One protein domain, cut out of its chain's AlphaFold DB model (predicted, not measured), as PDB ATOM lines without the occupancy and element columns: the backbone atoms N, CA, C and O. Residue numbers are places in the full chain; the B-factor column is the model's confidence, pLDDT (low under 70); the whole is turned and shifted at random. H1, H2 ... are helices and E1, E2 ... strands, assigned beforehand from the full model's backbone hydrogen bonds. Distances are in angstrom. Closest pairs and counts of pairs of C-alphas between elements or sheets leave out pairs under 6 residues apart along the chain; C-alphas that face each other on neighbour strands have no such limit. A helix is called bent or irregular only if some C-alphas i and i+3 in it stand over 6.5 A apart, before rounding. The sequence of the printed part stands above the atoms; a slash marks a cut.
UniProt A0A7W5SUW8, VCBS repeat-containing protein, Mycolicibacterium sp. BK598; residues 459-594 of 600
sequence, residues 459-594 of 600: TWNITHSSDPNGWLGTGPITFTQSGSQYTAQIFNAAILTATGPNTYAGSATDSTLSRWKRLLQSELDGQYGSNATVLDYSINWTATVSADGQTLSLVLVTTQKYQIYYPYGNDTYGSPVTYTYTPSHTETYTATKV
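Overview. This is residues 459 to 594 of the 600 residues of the protein "VCBS repeat-containing protein" of Mycolicibacterium sp. BK598 (UniProt A0A7W5SUW8). A small closed barrel of eight strands forms one end of the model, and three of its strands, E6, E7 and E8, run far out of it side by side as a long twisted ribbon that ends in the loop of residues 565 to 576. H1 lies over the ribbon along E6, just before E6 in the chain. The printed part has 136 residues, with one named helix and eight named strands that follow each other along the chain as E1, E2, E3, E4, E5, H1, E6, E7, E8, and its class is mixed, helices and strands. Round the ring run E1 to E8 and back to E1, each neighbour pair antiparallel. The whole is loose, with a radius of gyration of the C-alphas of 18.3 A, and spans 66 by 30 by 21 A, its length made by the ribbon and its loop.

Along the chain. E1, residues 459 to 465, begins at C-alpha 459 (42.016, -83.591, -30.898). E2 is residues 476 to 482, E3 residues 485 to 488, E4 residues 494 to 500 and E5 residues 503 to 508. H1, residues 510 to 531, is 24.9 A long and irregular: C-alphas 527 and 530 are 9.4 A apart, and it has a kink of 88 degrees near residue 525. E6, residues 532 to 545, is 40.3 A long, and E7, residues 551 to 564, is 42.9 A. E8, residues 577 to 593, is 46.1 A long and ends at C-alpha 593 (42.655, -77.584, -32.381).

Arrangement. E1 to E5 form a meander, each strand the antiparallel neighbour of the one before, and E6, E7 and E8 form another. E1 and E2 are a hairpin, with N 460 and O 477 2.8 A apart. E2 is staggered, pairing with E1 over residues 476 to 478 and with E3 over 479 to 482. E5 lies beside residues 539 to 544 of E6, with N 504 and O 543 2.8 A apart. E6 and E7 are a hairpin at 168 degrees, with N 544 and O 553 2.8 A apart and N 533 and O 563 2.9 A apart. E8 and E1 close the ring, with N 461 and O 592 2.8 A apart. H1 is on the barrel, over E6, at a height over the sheet of 5.2 A; at 29 degrees to E6 on the local plane, it runs only just along the strands. Their closest C-alphas, of Lys 517 and Tyr 537, are 5.7 A apart. In H1, 16 of 18 O i to N i+4 pairs are within hydrogen-bond range.

Size, cuts and confidence. The C-alphas of Asp 548 and Asn 570, the two farthest apart, are 66.2 A from each other. The printed part has no cut. The link from E7 to E8 is long. Mean pLDDT of the printed part is 79.2; residues under 70 include 468 to 474 and 567 to 575.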
ATOM      1  N   THR A 459      43.443 -83.787 -31.185       85.19
ATOM      2  CA  THR A 459      42.016 -83.591 -30.898       85.19
ATOM      3  C   THR A 459      41.546 -82.223 -31.384       85.19
ATOM      4  O   THR A 459      42.244 -81.224 -31.231       85.19
ATOM      5  N   TRP A 460      40.344 -82.173 -31.941       87.81
ATOM      6  CA  TRP A 460      39.716 -80.997 -32.528       87.81
ATOM      7  C   TRP A 460      38.314 -80.814 -31.957       87.81
ATOM      8  O   TRP A 460      37.506 -81.735 -32.012       87.81
ATOM      9  N   ASN A 461      37.996 -79.631 -31.440       87.81
ATOM     10  CA  ASN A 461      36.653 -79.302 -30.967       87.81
ATOM     11  C   ASN A 461      35.817 -78.767 -32.127       87.81
ATOM     12  O   ASN A 461      36.167 -77.738 -32.702       87.81
ATOM     13  N   ILE A 462      34.705 -79.426 -32.459       86.12
ATOM     14  CA  ILE A 462      33.776 -78.928 -33.480       86.12
ATOM     15  C   ILE A 462      33.167 -77.608 -32.989       86.12
ATOM     16  O   ILE A 462      32.569 -77.536 -31.920       86.12
ATOM     17  N   THR A 463      33.331 -76.556 -33.785       83.94
ATOM     18  CA  THR A 463      32.846 -75.193 -33.504       83.94
ATOM     19  C   THR A 463      31.633 -74.820 -34.345       83.94
ATOM     20  O   THR A 463      30.809 -74.024 -33.905       83.94
ATOM     21  N   HIS A 464      31.490 -75.412 -35.532       82.94
ATOM     22  CA  HIS A 464      30.317 -75.255 -36.383       82.94
ATOM     23  C   HIS A 464      30.005 -76.557 -37.119       82.94
ATOM     24  O   HIS A 464      30.914 -77.301 -37.492       82.94
ATOM     25  N   SER A 465      28.716 -76.796 -37.343       81.62
ATOM     26  CA  SER A 465      28.174 -77.913 -38.110       81.62
ATOM     27  C   SER A 465      27.009 -77.402 -38.953       81.62
ATOM     28  O   SER A 465      26.122 -76.732 -38.421       81.62
ATOM     29  N   SER A 466      26.995 -77.732 -40.246       78.81
ATOM     30  CA  SER A 466      25.860 -77.451 -41.133       78.81
ATOM     31  C   SER A 466      24.780 -78.539 -41.105       78.81
ATOM     32  O   SER A 466      23.851 -78.488 -41.905       78.81
ATOM     33  N   ASP A 467      24.919 -79.543 -40.238       71.31
ATOM     34  CA  ASP A 467      23.987 -80.660 -40.122       71.31
ATOM     35  C   ASP A 467      22.789 -80.303 -39.209       71.31
ATOM     36  O   ASP A 467      22.970 -80.133 -37.998       71.31
ATOM     37  N   PRO A 468      21.558 -80.222 -39.754       58.88
ATOM     38  CA  PRO A 468      20.358 -79.857 -38.998       58.88
ATOM     39  C   PRO A 468      19.860 -80.944 -38.030       58.88
ATOM     40  O   PRO A 468      19.021 -80.652 -37.179       58.88
ATOM     41  N   ASN A 469      20.349 -82.182 -38.139       60.16
ATOM     42  CA  ASN A 469      19.905 -83.333 -37.345       60.16
ATOM     43  C   ASN A 469      20.918 -83.750 -36.259       60.16
ATOM     44  O   ASN A 469      20.594 -84.572 -35.403       60.16
ATOM     45  N   GLY A 470      22.131 -83.187 -36.272       58.50
ATOM     46  CA  GLY A 470      23.144 -83.392 -35.232       58.50
ATOM     47  C   GLY A 470      23.813 -84.775 -35.226       58.50
ATOM     48  O   GLY A 470      24.255 -85.226 -34.171       58.50
ATOM     49  N   TRP A 471      23.922 -85.444 -36.375       57.34
ATOM     50  CA  TRP A 471      24.471 -86.790 -36.562       57.34
ATOM     51  C   TRP A 471      25.933 -86.956 -36.112       57.34
ATOM     52  O   TRP A 471      26.280 -88.027 -35.616       57.34
ATOM     53  N   LEU A 472      26.793 -85.933 -36.243       55.69
ATOM     54  CA  LEU A 472      28.165 -85.976 -35.692       55.69
ATOM     55  C   LEU A 472      28.256 -85.582 -34.211       55.69
ATOM     56  O   LEU A 472      29.294 -85.797 -33.583       55.69
ATOM     57  N   GLY A 473      27.193 -85.014 -33.638       59.47
ATOM     58  CA  GLY A 473      27.255 -84.337 -32.344       59.47
ATOM     59  C   GLY A 473      28.209 -83.131 -32.347       59.47
ATOM     60  O   GLY A 473      28.940 -82.868 -33.297       59.47
ATOM     61  N   THR A 474      28.216 -82.364 -31.259       63.44
ATOM     62  CA  THR A 474      29.145 -81.233 -31.056       63.44
ATOM     63  C   THR A 474      30.418 -81.656 -30.309       63.44
ATOM     64  O   THR A 474      31.066 -80.835 -29.663       63.44
ATOM     65  N   GLY A 475      30.727 -82.957 -30.301       73.06
ATOM     66  CA  GLY A 475      31.838 -83.531 -29.543       73.06
ATOM     67  C   GLY A 475      33.198 -83.359 -30.234       73.06
ATOM     68  O   GLY A 475      33.253 -83.064 -31.428       73.06
ATOM     69  N   PRO A 476      34.308 -83.542 -29.503       81.00
ATOM     70  CA  PRO A 476      35.645 -83.493 -30.079       81.00
ATOM     71  C   PRO A 476      35.922 -84.670 -31.028       81.00
ATOM     72  O   PRO A 476      35.482 -85.793 -30.787       81.00
ATOM     73  N   ILE A 477      36.717 -84.424 -32.071       84.12
ATOM     74  CA  ILE A 477      37.229 -85.429 -33.010       84.12
ATOM     75  C   ILE A 477      38.726 -85.606 -32.775       84.12
ATOM     76  O   ILE A 477      39.472 -84.633 -32.830       84.12
ATOM     77  N   THR A 478      39.187 -86.842 -32.592       85.69
ATOM     78  CA  THR A 478      40.622 -87.151 -32.508       85.69
ATOM     79  C   THR A 478      41.088 -87.873 -33.766       85.69
ATOM     80  O   THR A 478      40.549 -88.925 -34.113       85.69
ATOM     81  N   PHE A 479      42.103 -87.316 -34.428       83.94
ATOM     82  CA  PHE A 479      42.815 -87.957 -35.532       83.94
ATOM     83  C   PHE A 479      44.075 -88.635 -35.011       83.94
ATOM     84  O   PHE A 479      44.944 -87.989 -34.417       83.94
ATOM     85  N   THR A 480      44.187 -89.932 -35.276       80.31
ATOM     86  CA  THR A 480      45.385 -90.736 -35.036       80.31
ATOM     87  C   THR A 480      45.976 -91.176 -36.369       80.31
ATOM     88  O   THR A 480      45.249 -91.548 -37.290       80.31
ATOM     89  N   GLN A 481      47.301 -91.129 -36.489       78.44
ATOM     90  CA  GLN A 481      48.003 -91.541 -37.702       78.44
ATOM     91  C   GLN A 481      48.561 -92.958 -37.545       78.44
ATOM     92  O   GLN A 481      49.152 -93.297 -36.521       78.44
ATOM     93  N   SER A 482      48.389 -93.783 -38.576       73.06
ATOM     94  CA  SER A 482      49.031 -95.090 -38.712       73.06
ATOM     95  C   SER A 482      49.515 -95.255 -40.153       73.06
ATOM     96  O   SER A 482      48.724 -95.366 -41.090       73.06
ATOM     97  N   GLY A 483      50.835 -95.211 -40.355       72.44
ATOM     98  CA  GLY A 483      51.420 -95.159 -41.697       72.44
ATOM     99  C   GLY A 483      50.980 -93.904 -42.466       72.44
ATOM    100  O   GLY A 483      51.058 -92.792 -41.951       72.44
ATOM    101  N   SER A 484      50.513 -94.074 -43.706       67.38
ATOM    102  CA  SER A 484      50.001 -92.981 -44.551       67.38
ATOM    103  C   SER A 484      48.517 -92.662 -44.324       67.38
ATOM    104  O   SER A 484      47.949 -91.845 -45.051       67.38
ATOM    105  N   GLN A 485      47.869 -93.356 -43.387       77.06
ATOM    106  CA  GLN A 485      46.444 -93.235 -43.118       77.06
ATOM    107  C   GLN A 485      46.201 -92.518 -41.791       77.06
ATOM    108  O   GLN A 485      46.870 -92.771 -40.790       77.06
ATOM    109  N   TYR A 486      45.193 -91.655 -41.784       82.75
ATOM    110  CA  TYR A 486      44.687 -90.985 -40.598       82.75
ATOM    111  C   TYR A 486      43.322 -91.571 -40.304       82.75
ATOM    112  O   TYR A 486      42.392 -91.470 -41.108       82.75
ATOM    113  N   THR A 487      43.208 -92.197 -39.147       77.38
ATOM    114  CA  THR A 487      41.944 -92.700 -38.647       77.38
ATOM    115  C   THR A 487      41.383 -91.692 -37.675       77.38
ATOM    116  O   THR A 487      42.071 -91.247 -36.759       77.38
ATOM    117  N   ALA A 488      40.116 -91.354 -37.847       76.88
ATOM    118  CA  ALA A 488      39.386 -90.633 -36.826       76.88
ATOM    119  C   ALA A 488      38.117 -91.390 -36.479       76.88
ATOM    120  O   ALA A 488      37.388 -91.865 -37.357       76.88
ATOM    121  N   GLN A 489      37.831 -91.455 -35.182       65.81
ATOM    122  CA  GLN A 489      36.538 -91.897 -34.670       65.81
ATOM    123  C   GLN A 489      35.501 -90.781 -34.845       65.81
ATOM    124  O   GLN A 489      34.843 -90.352 -33.908       65.81
ATOM    125  N   ILE A 490      35.370 -90.286 -36.072       64.62
ATOM    126  CA  ILE A 490      34.203 -89.522 -36.496       64.62
ATOM    127  C   ILE A 490      33.075 -90.546 -36.624       64.62
ATOM    128  O   ILE A 490      33.335 -91.676 -37.051       64.62
ATOM    129  N   PHE A 491      31.843 -90.215 -36.234       58.91
ATOM    130  CA  PHE A 491      30.704 -91.116 -36.418       58.91
ATOM    131  C   PHE A 491      30.665 -91.521 -37.898       58.91
ATOM    132  O   PHE A 491      30.404 -90.654 -38.725       58.91
ATOM    133  N   ASN A 492      31.007 -92.793 -38.195       61.19
ATOM    134  CA  ASN A 492      31.279 -93.416 -39.510       61.19
ATOM    135  C   ASN A 492      32.706 -93.934 -39.792       61.19
ATOM    136  O   ASN A 492      32.892 -94.527 -40.848       61.19
ATOM    137  N   ALA A 493      33.659 -93.797 -38.860       65.25
ATOM    138  CA  ALA A 493      35.052 -94.250 -38.977       65.25
ATOM    139  C   ALA A 493      35.648 -93.925 -40.360       65.25
ATOM    140  O   ALA A 493      35.535 -94.702 -41.305       65.25
ATOM    141  N   ALA A 494      36.255 -92.747 -40.492       74.44
ATOM    142  CA  ALA A 494      36.903 -92.344 -41.734       74.44
ATOM    143  C   ALA A 494      38.365 -92.796 -41.743       74.44
ATOM    144  O   ALA A 494      39.064 -92.679 -40.732       74.44
ATOM    145  N   ILE A 495      38.818 -93.269 -42.902       82.94
ATOM    146  CA  ILE A 495      40.236 -93.457 -43.196       82.94
ATOM    147  C   ILE A 495      40.606 -92.377 -44.204       82.94
ATOM    148  O   ILE A 495      40.193 -92.441 -45.360       82.94
ATOM    149  N   LEU A 496      41.349 -91.369 -43.759       84.25
ATOM    150  CA  LEU A 496      41.873 -90.308 -44.611       84.25
ATOM    151  C   LEU A 496      43.311 -90.613 -45.016       84.25
ATOM    152  O   LEU A 496      44.049 -91.290 -44.308       84.25
ATOM    153  N   THR A 497      43.726 -90.048 -46.136       80.81
ATOM    154  CA  THR A 497      45.119 -90.005 -46.581       80.81
ATOM    155  C   THR A 497      45.468 -88.566 -46.927       80.81
ATOM    156  O   THR A 497      44.602 -87.808 -47.372       80.81
ATOM    157  N   ALA A 498      46.718 -88.169 -46.698       78.19
ATOM    158  CA  ALA A 498      47.183 -86.846 -47.095       78.19
ATOM    159  C   ALA A 498      47.185 -86.742 -48.629       78.19
ATOM    160  O   ALA A 498      47.821 -87.538 -49.318       78.19
ATOM    161  N   THR A 499      46.470 -85.757 -49.164       76.19
ATOM    162  CA  THR A 499      46.428 -85.432 -50.600       76.19
ATOM    163  C   THR A 499      47.225 -84.170 -50.930       76.19
ATOM    164  O   THR A 499      47.449 -83.858 -52.097       76.19
ATOM    165  N   GLY A 500      47.674 -83.451 -49.900       67.88
ATOM    166  CA  GLY A 500      48.509 -82.260 -49.974       67.88
ATOM    167  C   GLY A 500      48.917 -81.793 -48.570       67.88
ATOM    168  O   GLY A 500      48.530 -82.414 -47.585       67.88
ATOM    169  N   PRO A 501      49.683 -80.695 -48.445       56.31
ATOM    170  CA  PRO A 501      50.360 -80.331 -47.195       56.31
ATOM    171  C   PRO A 501      49.458 -80.081 -45.983       56.31
ATOM    172  O   PRO A 501      49.913 -80.219 -44.860       56.31
ATOM    173  N   ASN A 502      48.202 -79.708 -46.223       75.44
ATOM    174  CA  ASN A 502      47.181 -79.500 -45.197       75.44
ATOM    175  C   ASN A 502      45.840 -80.117 -45.611       75.44
ATOM    176  O   ASN A 502      44.819 -79.819 -44.998       75.44
ATOM    177  N   THR A 503      45.821 -80.899 -46.687       81.19
ATOM    178  CA  THR A 503      44.597 -81.419 -47.292       81.19
ATOM    179  C   THR A 503      44.616 -82.928 -47.237       81.19
ATOM    180  O   THR A 503      45.610 -83.566 -47.585       81.19
ATOM    181  N   TYR A 504      43.495 -83.495 -46.828       88.25
ATOM    182  CA  TYR A 504      43.332 -84.920 -46.628       88.25
ATOM    183  C   TYR A 504      42.023 -85.342 -47.267       88.25
ATOM    184  O   TYR A 504      41.043 -84.597 -47.234       88.25
ATOM    185  N   ALA A 505      41.995 -86.530 -47.846       88.06
ATOM    186  CA  ALA A 505      40.775 -87.091 -48.398       88.06
ATOM    187  C   ALA A 505      40.698 -88.586 -48.123       88.06
ATOM    188  O   ALA A 505      41.715 -89.262 -47.957       88.06
ATOM    189  N   GLY A 506      39.480 -89.102 -48.077       88.38
ATOM    190  CA  GLY A 506      39.249 -90.518 -47.865       88.38
ATOM    191  C   GLY A 506      37.774 -90.858 -47.803       88.38
ATOM    192  O   GLY A 506      36.919 -90.032 -48.119       88.38
ATOM    193  N   SER A 507      37.474 -92.079 -47.386       84.94
ATOM    194  CA  SER A 507      36.108 -92.587 -47.313       84.94
ATOM    195  C   SER A 507      35.801 -93.150 -45.930       84.94
ATOM    196  O   SER A 507      36.696 -93.424 -45.124       84.94
ATOM    197  N   ALA A 508      34.513 -93.318 -45.639       84.50
ATOM    198  CA  ALA A 508      34.096 -94.122 -44.495       84.50
ATOM    199  C   ALA A 508      34.546 -95.585 -44.661       84.50
ATOM    200  O   ALA A 508      34.706 -96.075 -45.780       84.50
ATOM    201  N   THR A 509      34.726 -96.284 -43.542       81.94
ATOM    202  CA  THR A 509      35.040 -97.723 -43.525       81.94
ATOM    203  C   THR A 509      33.913 -98.585 -44.105       81.94
ATOM    204  O   THR A 509      32.731 -98.241 -44.026       81.94
ATOM    205  N   ASP A 510      34.266 -99.772 -44.610       82.62
ATOM    206  CA  ASP A 510      33.318-100.738 -45.190       82.62
ATOM    207  C   ASP A 510      32.192-101.143 -44.228       82.62
ATOM    208  O   ASP A 510      31.039-101.317 -44.638       82.62
ATOM    209  N   SER A 511      32.501-101.279 -42.934       81.19
ATOM    210  CA  SER A 511      31.522-101.641 -41.899       81.19
ATOM    211  C   SER A 511      30.437-100.572 -41.760       81.19
ATOM    212  O   SER A 511      29.245-100.879 -41.646       81.19
ATOM    213  N   THR A 512      30.841 -99.309 -41.849       80.00
ATOM    214  CA  THR A 512      29.948 -98.167 -41.838       80.00
ATOM    215  C   THR A 512      29.153 -98.043 -43.126       80.00
ATOM    216  O   THR A 512      27.930 -97.901 -43.056       80.00
ATOM    217  N   LEU A 513      29.805 -98.104 -44.290       84.69
ATOM    218  CA  LEU A 513      29.109 -98.040 -45.577       84.69
ATOM    219  C   LEU A 513      28.040 -99.137 -45.656       84.69
ATOM    220  O   LEU A 513      26.901 -98.869 -46.027       84.69
ATOM    221  N   SER A 514      28.355-100.341 -45.168       86.12
ATOM    222  CA  SER A 514      27.409-101.458 -45.060       86.12
ATOM    223  C   SER A 514      26.216-101.157 -44.148       86.12
ATOM    224  O   SER A 514      25.091-101.549 -44.458       86.12
ATOM    225  N   ARG A 515      26.428-100.472 -43.014       85.31
ATOM    226  CA  ARG A 515      25.338-100.060 -42.111       85.31
ATOM    227  C   ARG A 515      24.397 -99.073 -42.796       85.31
ATOM    228  O   ARG A 515      23.186 -99.272 -42.743       85.31
ATOM    229  N   TRP A 516      24.937 -98.048 -43.444       84.19
ATOM    230  CA  TRP A 516      24.132 -97.026 -44.117       84.19
ATOM    231  C   TRP A 516      23.429 -97.553 -45.357       84.19
ATOM    232  O   TRP A 516      22.257 -97.250 -45.561       84.19
ATOM    233  N   LYS A 517      24.085 -98.437 -46.113       87.81
ATOM    234  CA  LYS A 517      23.454 -99.156 -47.219       87.81
ATOM    235  C   LYS A 517      22.212 -99.926 -46.754       87.81
ATOM    236  O   LYS A 517      21.195 -99.882 -47.435       87.81
ATOM    237  N   ARG A 518      22.260-100.574 -45.579       88.06
ATOM    238  CA  ARG A 518      21.091-101.256 -44.986       88.06
ATOM    239  C   ARG A 518      19.994-100.294 -44.536       88.06
ATOM    240  O   ARG A 518      18.828-100.618 -44.709       88.06
ATOM    241  N   LEU A 519      20.347 -99.148 -43.953       87.56
ATOM    242  CA  LEU A 519      19.359 -98.143 -43.546       87.56
ATOM    243  C   LEU A 519      18.638 -97.555 -44.761       87.56
ATOM    244  O   LEU A 519      17.414 -97.539 -44.773       87.56
ATOM    245  N   LEU A 520      19.385 -97.182 -45.804       87.56
ATOM    246  CA  LEU A 520      18.801 -96.722 -47.062       87.56
ATOM    247  C   LEU A 520      17.933 -97.811 -47.704       87.56
ATOM    248  O   LEU A 520      16.845 -97.519 -48.183       87.56
ATOM    249  N   GLN A 521      18.379 -99.071 -47.680       89.94
ATOM    250  CA  GLN A 521      17.566-100.183 -48.174       89.94
ATOM    251  C   GLN A 521      16.265-100.316 -47.376       89.94
ATOM    252  O   GLN A 521      15.208-100.425 -47.977       89.94
ATOM    253  N   SER A 522      16.321-100.233 -46.044       89.88
ATOM    254  CA  SER A 522      15.131-100.285 -45.188       89.88
ATOM    255  C   SER A 522      14.165 -99.125 -45.446       89.88
ATOM    256  O   SER A 522      12.955 -99.311 -45.344       89.88
ATOM    257  N   GLU A 523      14.680 -97.933 -45.741       88.12
ATOM    258  CA  GLU A 523      13.869 -96.763 -46.081       88.12
ATOM    259  C   GLU A 523      13.173 -96.949 -47.435       88.12
ATOM    260  O   GLU A 523      11.960 -96.761 -47.545       88.12
ATOM    261  N   LEU A 524      13.914 -97.422 -48.439       87.62
ATOM    262  CA  LEU A 524      13.362 -97.750 -49.751       87.62
ATOM    263  C   LEU A 524      12.351 -98.904 -49.683       87.62
ATOM    264  O   LEU A 524      11.324 -98.831 -50.355       87.62
ATOM    265  N   ASP A 525      12.584 -99.922 -48.851       88.19
ATOM    266  CA  ASP A 525      11.642-101.025 -48.621       88.19
ATOM    267  C   ASP A 525      10.342-100.520 -47.979       88.19
ATOM    268  O   ASP A 525       9.251-100.959 -48.342       88.19
ATOM    269  N   GLY A 526      10.434 -99.565 -47.048       86.31
ATOM    270  CA  GLY A 526       9.267 -98.936 -46.427       86.31
ATOM    271  C   GLY A 526       8.423 -98.125 -47.415       86.31
ATOM    272  O   GLY A 526       7.201 -98.069 -47.276       86.31
ATOM    273  N   GLN A 527       9.056 -97.521 -48.422       86.44
ATOM    274  CA  GLN A 527       8.383 -96.668 -49.404       86.44
ATOM    275  C   GLN A 527       7.906 -97.425 -50.654       86.44
ATOM    276  O   GLN A 527       6.848 -97.110 -51.200       86.44
ATOM    277  N   TYR A 528       8.672 -98.414 -51.115       82.69
ATOM    278  CA  TYR A 528       8.468 -99.097 -52.396       82.69
ATOM    279  C   TYR A 528       8.305-100.622 -52.264       82.69
ATOM    280  O   TYR A 528       8.113-101.302 -53.273       82.69
ATOM    281  N   GLY A 529       8.350-101.178 -51.050       79.81
ATOM    282  CA  GLY A 529       8.370-102.625 -50.823       79.81
ATOM    283  C   GLY A 529       9.652-103.271 -51.356       79.81
ATOM    284  O   GLY A 529      10.654-102.603 -51.593       79.81
ATOM    285  N   SER A 530       9.608-104.574 -51.654       79.81
ATOM    286  CA  SER A 530      10.741-105.339 -52.212       79.81
ATOM    287  C   SER A 530      11.136-104.953 -53.649       79.81
ATOM    288  O   SER A 530      11.891-105.672 -54.300       79.81
ATOM    289  N   ASN A 531      10.596-103.853 -54.172       82.31
ATOM    290  CA  ASN A 531      10.812-103.393 -55.537       82.31
ATOM    291  C   ASN A 531      12.015-102.456 -55.672       82.31
ATOM    292  O   ASN A 531      12.340-102.057 -56.787       82.31
ATOM    293  N   ALA A 532      12.671-102.077 -54.576       84.75
ATOM    294  CA  ALA A 532      13.842-101.214 -54.603       84.75
ATOM    295  C   ALA A 532      15.108-101.964 -54.172       84.75
ATOM    296  O   ALA A 532      15.076-102.856 -53.330       84.75
ATOM    297  N   THR A 533      16.257-101.616 -54.744       89.31
ATOM    298  CA  THR A 533      17.547-102.213 -54.366       89.31
ATOM    299  C   THR A 533      18.648-101.167 -54.377       89.31
ATOM    300  O   THR A 533      18.901-100.532 -55.401       89.31
ATOM    301  N   VAL A 534      19.347-101.005 -53.254       89.12
ATOM    302  CA  VAL A 534      20.521-100.135 -53.157       89.12
ATOM    303  C   VAL A 534      21.706-100.801 -53.843       89.12
ATOM    304  O   VAL A 534      22.240-101.812 -53.383       89.12
ATOM    305  N   LEU A 535      22.155-100.201 -54.941       88.88
ATOM    306  CA  LEU A 535      23.326-100.650 -55.682       88.88
ATOM    307  C   LEU A 535      24.606-100.217 -54.976       88.88
ATOM    308  O   LEU A 535      25.491-101.044 -54.753       88.88
ATOM    309  N   ASP A 536      24.678 -98.949 -54.577       88.12
ATOM    310  CA  ASP A 536      25.877 -98.365 -53.989       88.12
ATOM    311  C   ASP A 536      25.555 -97.245 -52.993       88.12
ATOM    312  O   ASP A 536      24.542 -96.549 -53.108       88.12
ATOM    313  N   TYR A 537      26.433 -97.095 -52.007       86.88
ATOM    314  CA  TYR A 537      26.388 -96.032 -51.013       86.88
ATOM    315  C   TYR A 537      27.821 -95.656 -50.653       86.88
ATOM    316  O   TYR A 537      28.544 -96.477 -50.088       86.88
ATOM    317  N   SER A 538      28.224 -94.420 -50.942       87.75
ATOM    318  CA  SER A 538      29.561 -93.927 -50.601       87.75
ATOM    319  C   SER A 538      29.481 -92.713 -49.688       87.75
ATOM    320  O   SER A 538      28.643 -91.836 -49.899       87.75
ATOM    321  N   ILE A 539      30.405 -92.632 -48.735       87.62
ATOM    322  CA  ILE A 539      30.633 -91.458 -47.892       87.62
ATOM    323  C   ILE A 539      32.087 -91.053 -48.091       87.62
ATOM    324  O   ILE A 539      32.983 -91.805 -47.703       87.62
ATOM    325  N   ASN A 540      32.305 -89.882 -48.681       88.06
ATOM    326  CA  ASN A 540      33.631 -89.326 -48.921       88.06
ATOM    327  C   ASN A 540      33.864 -88.117 -48.021       88.06
ATOM    328  O   ASN A 540      32.970 -87.296 -47.823       88.06
ATOM    329  N   TRP A 541      35.081 -88.017 -47.511       88.12
ATOM    330  CA  TRP A 541      35.536 -86.963 -46.627       88.12
ATOM    331  C   TRP A 541      36.672 -86.190 -47.276       88.12
ATOM    332  O   TRP A 541      37.598 -86.785 -47.829       88.12
ATOM    333  N   THR A 542      36.644 -84.872 -47.123       89.56
ATOM    334  CA  THR A 542      37.812 -84.014 -47.329       89.56
ATOM    335  C   THR A 542      38.050 -83.181 -46.084       89.56
ATOM    336  O   THR A 542      37.105 -82.614 -45.541       89.56
ATOM    337  N   ALA A 543      39.299 -83.085 -45.647       88.94
ATOM    338  CA  ALA A 543      39.706 -82.296 -44.497       88.94
ATOM    339  C   ALA A 543      40.798 -81.302 -44.906       88.94
ATOM    340  O   ALA A 543      41.706 -81.661 -45.650       88.94
ATOM    341  N   THR A 544      40.709 -80.060 -44.433       89.31
ATOM    342  CA  THR A 544      41.710 -79.013 -44.669       89.31
ATOM    343  C   THR A 544      42.078 -78.328 -43.360       89.31
ATOM    344  O   THR A 544      41.196 -77.815 -42.676       89.31
ATOM    345  N   VAL A 545      43.366 -78.294 -43.027       84.62
ATOM    346  CA  VAL A 545      43.900 -77.594 -41.848       84.62
ATOM    347  C   VAL A 545      44.425 -76.210 -42.256       84.62
ATOM    348  O   VAL A 545      45.058 -76.052 -43.303       84.62
ATOM    349  N   SER A 546      44.163 -75.178 -41.459       79.94
ATOM    350  CA  SER A 546      44.703 -73.837 -41.703       79.94
ATOM    351  C   SER A 546      46.228 -73.808 -41.603       79.94
ATOM    352  O   SER A 546      46.856 -74.679 -41.009       79.94
ATOM    353  N   ALA A 547      46.855 -72.797 -42.207       68.12
ATOM    354  CA  ALA A 547      48.315 -72.689 -42.253       68.12
ATOM    355  C   ALA A 547      48.980 -72.564 -40.870       68.12
ATOM    356  O   ALA A 547      50.130 -72.957 -40.715       68.12
ATOM    357  N   ASP A 548      48.257 -72.039 -39.882       69.00
ATOM    358  CA  ASP A 548      48.687 -71.940 -38.484       69.00
ATOM    359  C   ASP A 548      48.432 -73.223 -37.672       69.00
ATOM    360  O   ASP A 548      48.797 -73.287 -36.503       69.00
ATOM    361  N   GLY A 549      47.800 -74.240 -38.268       75.69
ATOM    362  CA  GLY A 549      47.473 -75.499 -37.602       75.69
ATOM    363  C   GLY A 549      46.295 -75.429 -36.626       75.69
ATOM    364  O   GLY A 549      46.021 -76.424 -35.962       75.69
ATOM    365  N   GLN A 550      45.592 -74.293 -36.526       82.50
ATOM    366  CA  GLN A 550      44.632 -74.048 -35.439       82.50
ATOM    367  C   GLN A 550      43.173 -74.314 -35.798       82.50
ATOM    368  O   GLN A 550      42.353 -74.533 -34.903       82.50
ATOM    369  N   THR A 551      42.831 -74.315 -37.085       85.56
ATOM    370  CA  THR A 551      41.465 -74.556 -37.564       85.56
ATOM    371  C   THR A 551      41.425 -75.687 -38.585       85.56
ATOM    372  O   THR A 551      42.332 -75.850 -39.397       85.56
ATOM    373  N   LEU A 552      40.363 -76.482 -38.526       89.81
ATOM    374  CA  LEU A 552      40.114 -77.629 -39.388       89.81
ATOM    375  C   LEU A 552      38.751 -77.460 -40.051       89.81
ATOM    376  O   LEU A 552      37.753 -77.251 -39.367       89.81
ATOM    377  N   SER A 553      38.702 -77.581 -41.372       90.94
ATOM    378  CA  SER A 553      37.468 -77.685 -42.146       90.94
ATOM    379  C   SER A 553      37.297 -79.124 -42.619       90.94
ATOM    380  O   SER A 553      38.186 -79.645 -43.291       90.94
ATOM    381  N   LEU A 554      36.181 -79.769 -42.275       89.00
ATOM    382  CA  LEU A 554      35.798 -81.067 -42.828       89.00
ATOM    383  C   LEU A 554      34.560 -80.918 -43.701       89.00
ATOM    384  O   LEU A 554      33.609 -80.231 -43.333       89.00
ATOM    385  N   VAL A 555      34.547 -81.629 -44.819       88.56
ATOM    386  CA  VAL A 555      33.386 -81.753 -45.696       88.56
ATOM    387  C   VAL A 555      33.102 -83.230 -45.906       88.56
ATOM    388  O   VAL A 555      34.000 -83.989 -46.278       88.56
ATOM    389  N   LEU A 556      31.856 -83.624 -45.664       86.75
ATOM    390  CA  LEU A 556      31.320 -84.942 -45.964       86.75
ATOM    391  C   LEU A 556      30.387 -84.839 -47.164       86.75
ATOM    392  O   LEU A 556      29.525 -83.963 -47.228       86.75
ATOM    393  N   VAL A 557      30.531 -85.777 -48.093       87.25
ATOM    394  CA  VAL A 557      29.654 -85.924 -49.252       87.25
ATOM    395  C   VAL A 557      29.157 -87.358 -49.323       87.25
ATOM    396  O   VAL A 557      29.959 -88.296 -49.359       87.25
ATOM    397  N   THR A 558      27.836 -87.537 -49.374       86.25
ATOM    398  CA  THR A 558      27.231 -88.846 -49.638       86.25
ATOM    399  C   THR A 558      26.803 -88.976 -51.092       86.25
ATOM    400  O   THR A 558      26.336 -88.017 -51.712       86.25
ATOM    401  N   THR A 559      26.937 -90.190 -51.619       87.62
ATOM    402  CA  THR A 559      26.364 -90.592 -52.904       87.62
ATOM    403  C   THR A 559      25.504 -91.816 -52.681       87.62
ATOM    404  O   THR A 559      25.963 -92.802 -52.102       87.62
ATOM    405  N   GLN A 560      24.278 -91.764 -53.186       89.75
ATOM    406  CA  GLN A 560      23.338 -92.875 -53.150       89.75
ATOM    407  C   GLN A 560      23.047 -93.343 -54.567       89.75
ATOM    408  O   GLN A 560      22.747 -92.537 -55.453       89.75
ATOM    409  N   LYS A 561      23.091 -94.657 -54.780       89.69
ATOM    410  CA  LYS A 561      22.713 -95.272 -56.048       89.69
ATOM    411  C   LYS A 561      21.808 -96.462 -55.793       89.69
ATOM    412  O   LYS A 561      22.208 -97.417 -55.132       89.69
ATOM    413  N   TYR A 562      20.604 -96.433 -56.342       88.19
ATOM    414  CA  TYR A 562      19.618 -97.496 -56.165       88.19
ATOM    415  C   TYR A 562      18.769 -97.683 -57.420       88.19
ATOM    416  O   TYR A 562      18.742 -96.836 -58.313       88.19
ATOM    417  N   GLN A 563      18.103 -98.824 -57.507       88.88
ATOM    418  CA  GLN A 563      17.173 -99.174 -58.573       88.88
ATOM    419  C   GLN A 563      15.774 -99.361 -58.012       88.88
ATOM    420  O   GLN A 563      15.635 -99.850 -56.896       88.88
ATOM    421  N   ILE A 564      14.757 -99.000 -58.793       83.69
ATOM    422  CA  ILE A 564      13.351 -99.275 -58.483       83.69
ATOM    423  C   ILE A 564      12.717-100.013 -59.666       83.69
ATOM    424  O   ILE A 564      12.842 -99.592 -60.819       83.69
ATOM    425  N   TYR A 565      12.029-101.109 -59.366       80.75
ATOM    426  CA  TYR A 565      11.218-101.895 -60.286       80.75
ATOM    427  C   TYR A 565       9.753-101.473 -60.161       80.75
ATOM    428  O   TYR A 565       9.131-101.642 -59.118       80.75
ATOM    429  N   TYR A 566       9.168-100.944 -61.229       73.75
ATOM    430  CA  TYR A 566       7.742-100.619 -61.236       73.75
ATOM    431  C   TYR A 566       6.957-101.798 -61.831       73.75
ATOM    432  O   TYR A 566       7.214-102.163 -62.984       73.75
ATOM    433  N   PRO A 567       6.022-102.424 -61.094       60.69
ATOM    434  CA  PRO A 567       5.180-103.469 -61.662       60.69
ATOM    435  C   PRO A 567       4.186-102.852 -62.661       60.69
ATOM    436  O   PRO A 567       3.403-101.974 -62.302       60.69
ATOM    437  N   TYR A 568       4.197-103.326 -63.910       51.78
ATOM    438  CA  TYR A 568       3.040-103.210 -64.805       51.78
ATOM    439  C   TYR A 568       2.169-104.457 -64.588       51.78
ATOM    440  O   TYR A 568       2.705-105.533 -64.350       51.78
ATOM    441  N   GLY A 569       0.842-104.284 -64.575       50.94
ATOM    442  CA  GLY A 569      -0.143-105.248 -64.057       50.94
ATOM    443  C   GLY A 569       0.104-106.741 -64.343       50.94
ATOM    444  O   GLY A 569       0.601-107.106 -65.400       50.94
ATOM    445  N   ASN A 570      -0.293-107.563 -63.360       52.94
ATOM    446  CA  ASN A 570      -0.253-109.029 -63.267       52.94
ATOM    447  C   ASN A 570       0.789-109.732 -64.164       52.94
ATOM    448  O   ASN A 570       0.499-110.164 -65.276       52.94
ATOM    449  N   ASP A 571       1.979-109.900 -63.576       49.81
ATOM    450  CA  ASP A 571       3.003-110.914 -63.881       49.81
ATOM    451  C   ASP A 571       4.130-110.575 -64.879       49.81
ATOM    452  O   ASP A 571       4.837-111.472 -65.334       49.81
ATOM    453  N   THR A 572       4.430-109.292 -65.144       53.97
ATOM    454  CA  THR A 572       5.731-108.909 -65.754       53.97
ATOM    455  C   THR A 572       6.343-107.642 -65.134       53.97
ATOM    456  O   THR A 572       5.840-106.535 -65.313       53.97
ATOM    457  N   TYR A 573       7.465-107.782 -64.415       56.69
ATOM    458  CA  TYR A 573       8.265-106.637 -63.951       56.69
ATOM    459  C   TYR A 573       8.967-105.968 -65.146       56.69
ATOM    460  O   TYR A 573       9.660-106.638 -65.912       56.69
ATOM    461  N   GLY A 574       8.797-104.651 -65.314       61.31
ATOM    462  CA  GLY A 574       9.541-103.870 -66.309       61.31
ATOM    463  C   GLY A 574      11.028-103.735 -65.957       61.31
ATOM    464  O   GLY A 574      11.436-104.013 -64.827       61.31
ATOM    465  N   SER A 575      11.855-103.295 -66.915       67.94
ATOM    466  CA  SER A 575      13.275-103.014 -66.658       67.94
ATOM    467  C   SER A 575      13.438-101.991 -65.518       67.94
ATOM    468  O   SER A 575      12.705-100.999 -65.494       67.94
ATOM    469  N   PRO A 576      14.384-102.197 -64.584       76.31
ATOM    470  CA  PRO A 576      14.560-101.305 -63.443       76.31
ATOM    471  C   PRO A 576      15.031 -99.919 -63.881       76.31
ATOM    472  O   PRO A 576      15.913 -99.791 -64.735       76.31
ATOM    473  N   VAL A 577      14.508 -98.875 -63.238       81.00
ATOM    474  CA  VAL A 577      15.033 -97.510 -63.385       81.00
ATOM    475  C   VAL A 577      16.128 -97.305 -62.346       81.00
ATOM    476  O   VAL A 577      15.916 -97.551 -61.160       81.00
ATOM    477  N   THR A 578      17.311 -96.875 -62.789       83.56
ATOM    478  CA  THR A 578      18.446 -96.590 -61.898       83.56
ATOM    479  C   THR A 578      18.480 -95.113 -61.549       83.56
ATOM    480  O   THR A 578      18.530 -94.270 -62.442       83.56
ATOM    481  N   TYR A 579      18.542 -94.814 -60.259       82.44
ATOM    482  CA  TYR A 579      18.715 -93.472 -59.728       82.44
ATOM    483  C   TYR A 579      20.115 -93.329 -59.131       82.44
ATOM    484  O   TYR A 579      20.617 -94.231 -58.460       82.44
ATOM    485  N   THR A 580      20.772 -92.205 -59.408       81.62
ATOM    486  CA  THR A 580      22.055 -91.831 -58.797       81.62
ATOM    487  C   THR A 580      21.944 -90.395 -58.311       81.62
ATOM    488  O   THR A 580      21.664 -89.500 -59.104       81.62
ATOM    489  N   TYR A 581      22.161 -90.189 -57.016       78.25
ATOM    490  CA  TYR A 581      22.124 -88.882 -56.372       78.25
ATOM    491  C   TYR A 581      23.522 -88.545 -55.865       78.25
ATOM    492  O   TYR A 581      24.036 -89.210 -54.962       78.25
ATOM    493  N   THR A 582      24.138 -87.523 -56.462       74.69
ATOM    494  CA  THR A 582      25.483 -87.056 -56.109       74.69
ATOM    495  C   THR A 582      25.550 -85.522 -56.162       74.69
ATOM    496  O   THR A 582      25.449 -84.968 -57.257       74.69
ATOM    497  N   PRO A 583      25.755 -84.831 -55.027       67.56
ATOM    498  CA  PRO A 583      25.637 -85.361 -53.672       67.56
ATOM    499  C   PRO A 583      24.167 -85.665 -53.350       67.56
ATOM    500  O   PRO A 583      23.282 -84.872 -53.660       67.56
ATOM    501  N   SER A 584      23.890 -86.795 -52.709       74.31
ATOM    502  CA  SER A 584      22.596 -86.982 -52.037       74.31
ATOM    503  C   SER A 584      22.498 -86.117 -50.782       74.31
ATOM    504  O   SER A 584      21.412 -85.689 -50.412       74.31
ATOM    505  N   HIS A 585      23.638 -85.850 -50.138       80.25
ATOM    506  CA  HIS A 585      23.751 -84.993 -48.963       80.25
ATOM    507  C   HIS A 585      25.168 -84.423 -48.853       80.25
ATOM    508  O   HIS A 585      26.138 -85.071 -49.264       80.25
ATOM    509  N   THR A 586      25.304 -83.212 -48.318       82.62
ATOM    510  CA  THR A 586      26.601 -82.574 -48.045       82.62
ATOM    511  C   THR A 586      26.574 -81.910 -46.682       82.62
ATOM    512  O   THR A 586      25.664 -81.139 -46.384       82.62
ATOM    513  N   GLU A 587      27.598 -82.181 -45.877       84.00
ATOM    514  CA  GLU A 587      27.764 -81.606 -44.544       84.00
ATOM    515  C   GLU A 587      29.137 -80.959 -44.423       84.00
ATOM    516  O   GLU A 587      30.132 -81.468 -44.939       84.00
ATOM    517  N   THR A 588      29.187 -79.827 -43.733       86.12
ATOM    518  CA  THR A 588      30.411 -79.072 -43.481       86.12
ATOM    519  C   THR A 588      30.587 -78.844 -41.991       86.12
ATOM    520  O   THR A 588      29.633 -78.533 -41.272       86.12
ATOM    521  N   TYR A 589      31.826 -78.989 -41.540       86.56
ATOM    522  CA  TYR A 589      32.224 -78.831 -40.153       86.56
ATOM    523  C   TYR A 589      33.439 -77.925 -40.079       86.56
ATOM    524  O   TYR A 589      34.372 -78.056 -40.874       86.56
ATOM    525  N   THR A 590      33.454 -77.036 -39.092       88.56
ATOM    526  CA  THR A 590      34.675 -76.338 -38.688       88.56
ATOM    527  C   THR A 590      35.026 -76.732 -37.269       88.56
ATOM    528  O   THR A 590      34.149 -76.838 -36.413       88.56
ATOM    529  N   ALA A 591      36.306 -76.930 -36.992       88.12
ATOM    530  CA  ALA A 591      36.802 -77.307 -35.680       88.12
ATOM    531  C   ALA A 591      38.063 -76.517 -35.316       88.12
ATOM    532  O   ALA A 591      38.800 -76.072 -36.194       88.12
ATOM    533  N   THR A 592      38.306 -76.338 -34.020       88.88
ATOM    534  CA  THR A 592      39.517 -75.703 -33.485       88.88
ATOM    535  C   THR A 592      40.393 -76.732 -32.789       88.88
ATOM    536  O   THR A 592      39.886 -77.646 -32.131       88.88
ATOM    537  N   LYS A 593      41.714 -76.619 -32.953       86.81
ATOM    538  CA  LYS A 593      42.655 -77.584 -32.381       86.81
ATOM    539  C   LYS A 593      42.636 -77.481 -30.860       86.81
ATOM    540  O   LYS A 593      42.759 -76.392 -30.301       86.81
ATOM    541  N   VAL A 594      42.460 -78.614 -30.191       80.81
ATOM    542  CA  VAL A 594      42.538 -78.691 -28.734       80.81
ATOM    543  C   VAL A 594      44.016 -78.663 -28.359       80.81
ATOM    544  O   VAL A 594      44.762 -79.536 -28.811       80.81
TER     545      VAL A 594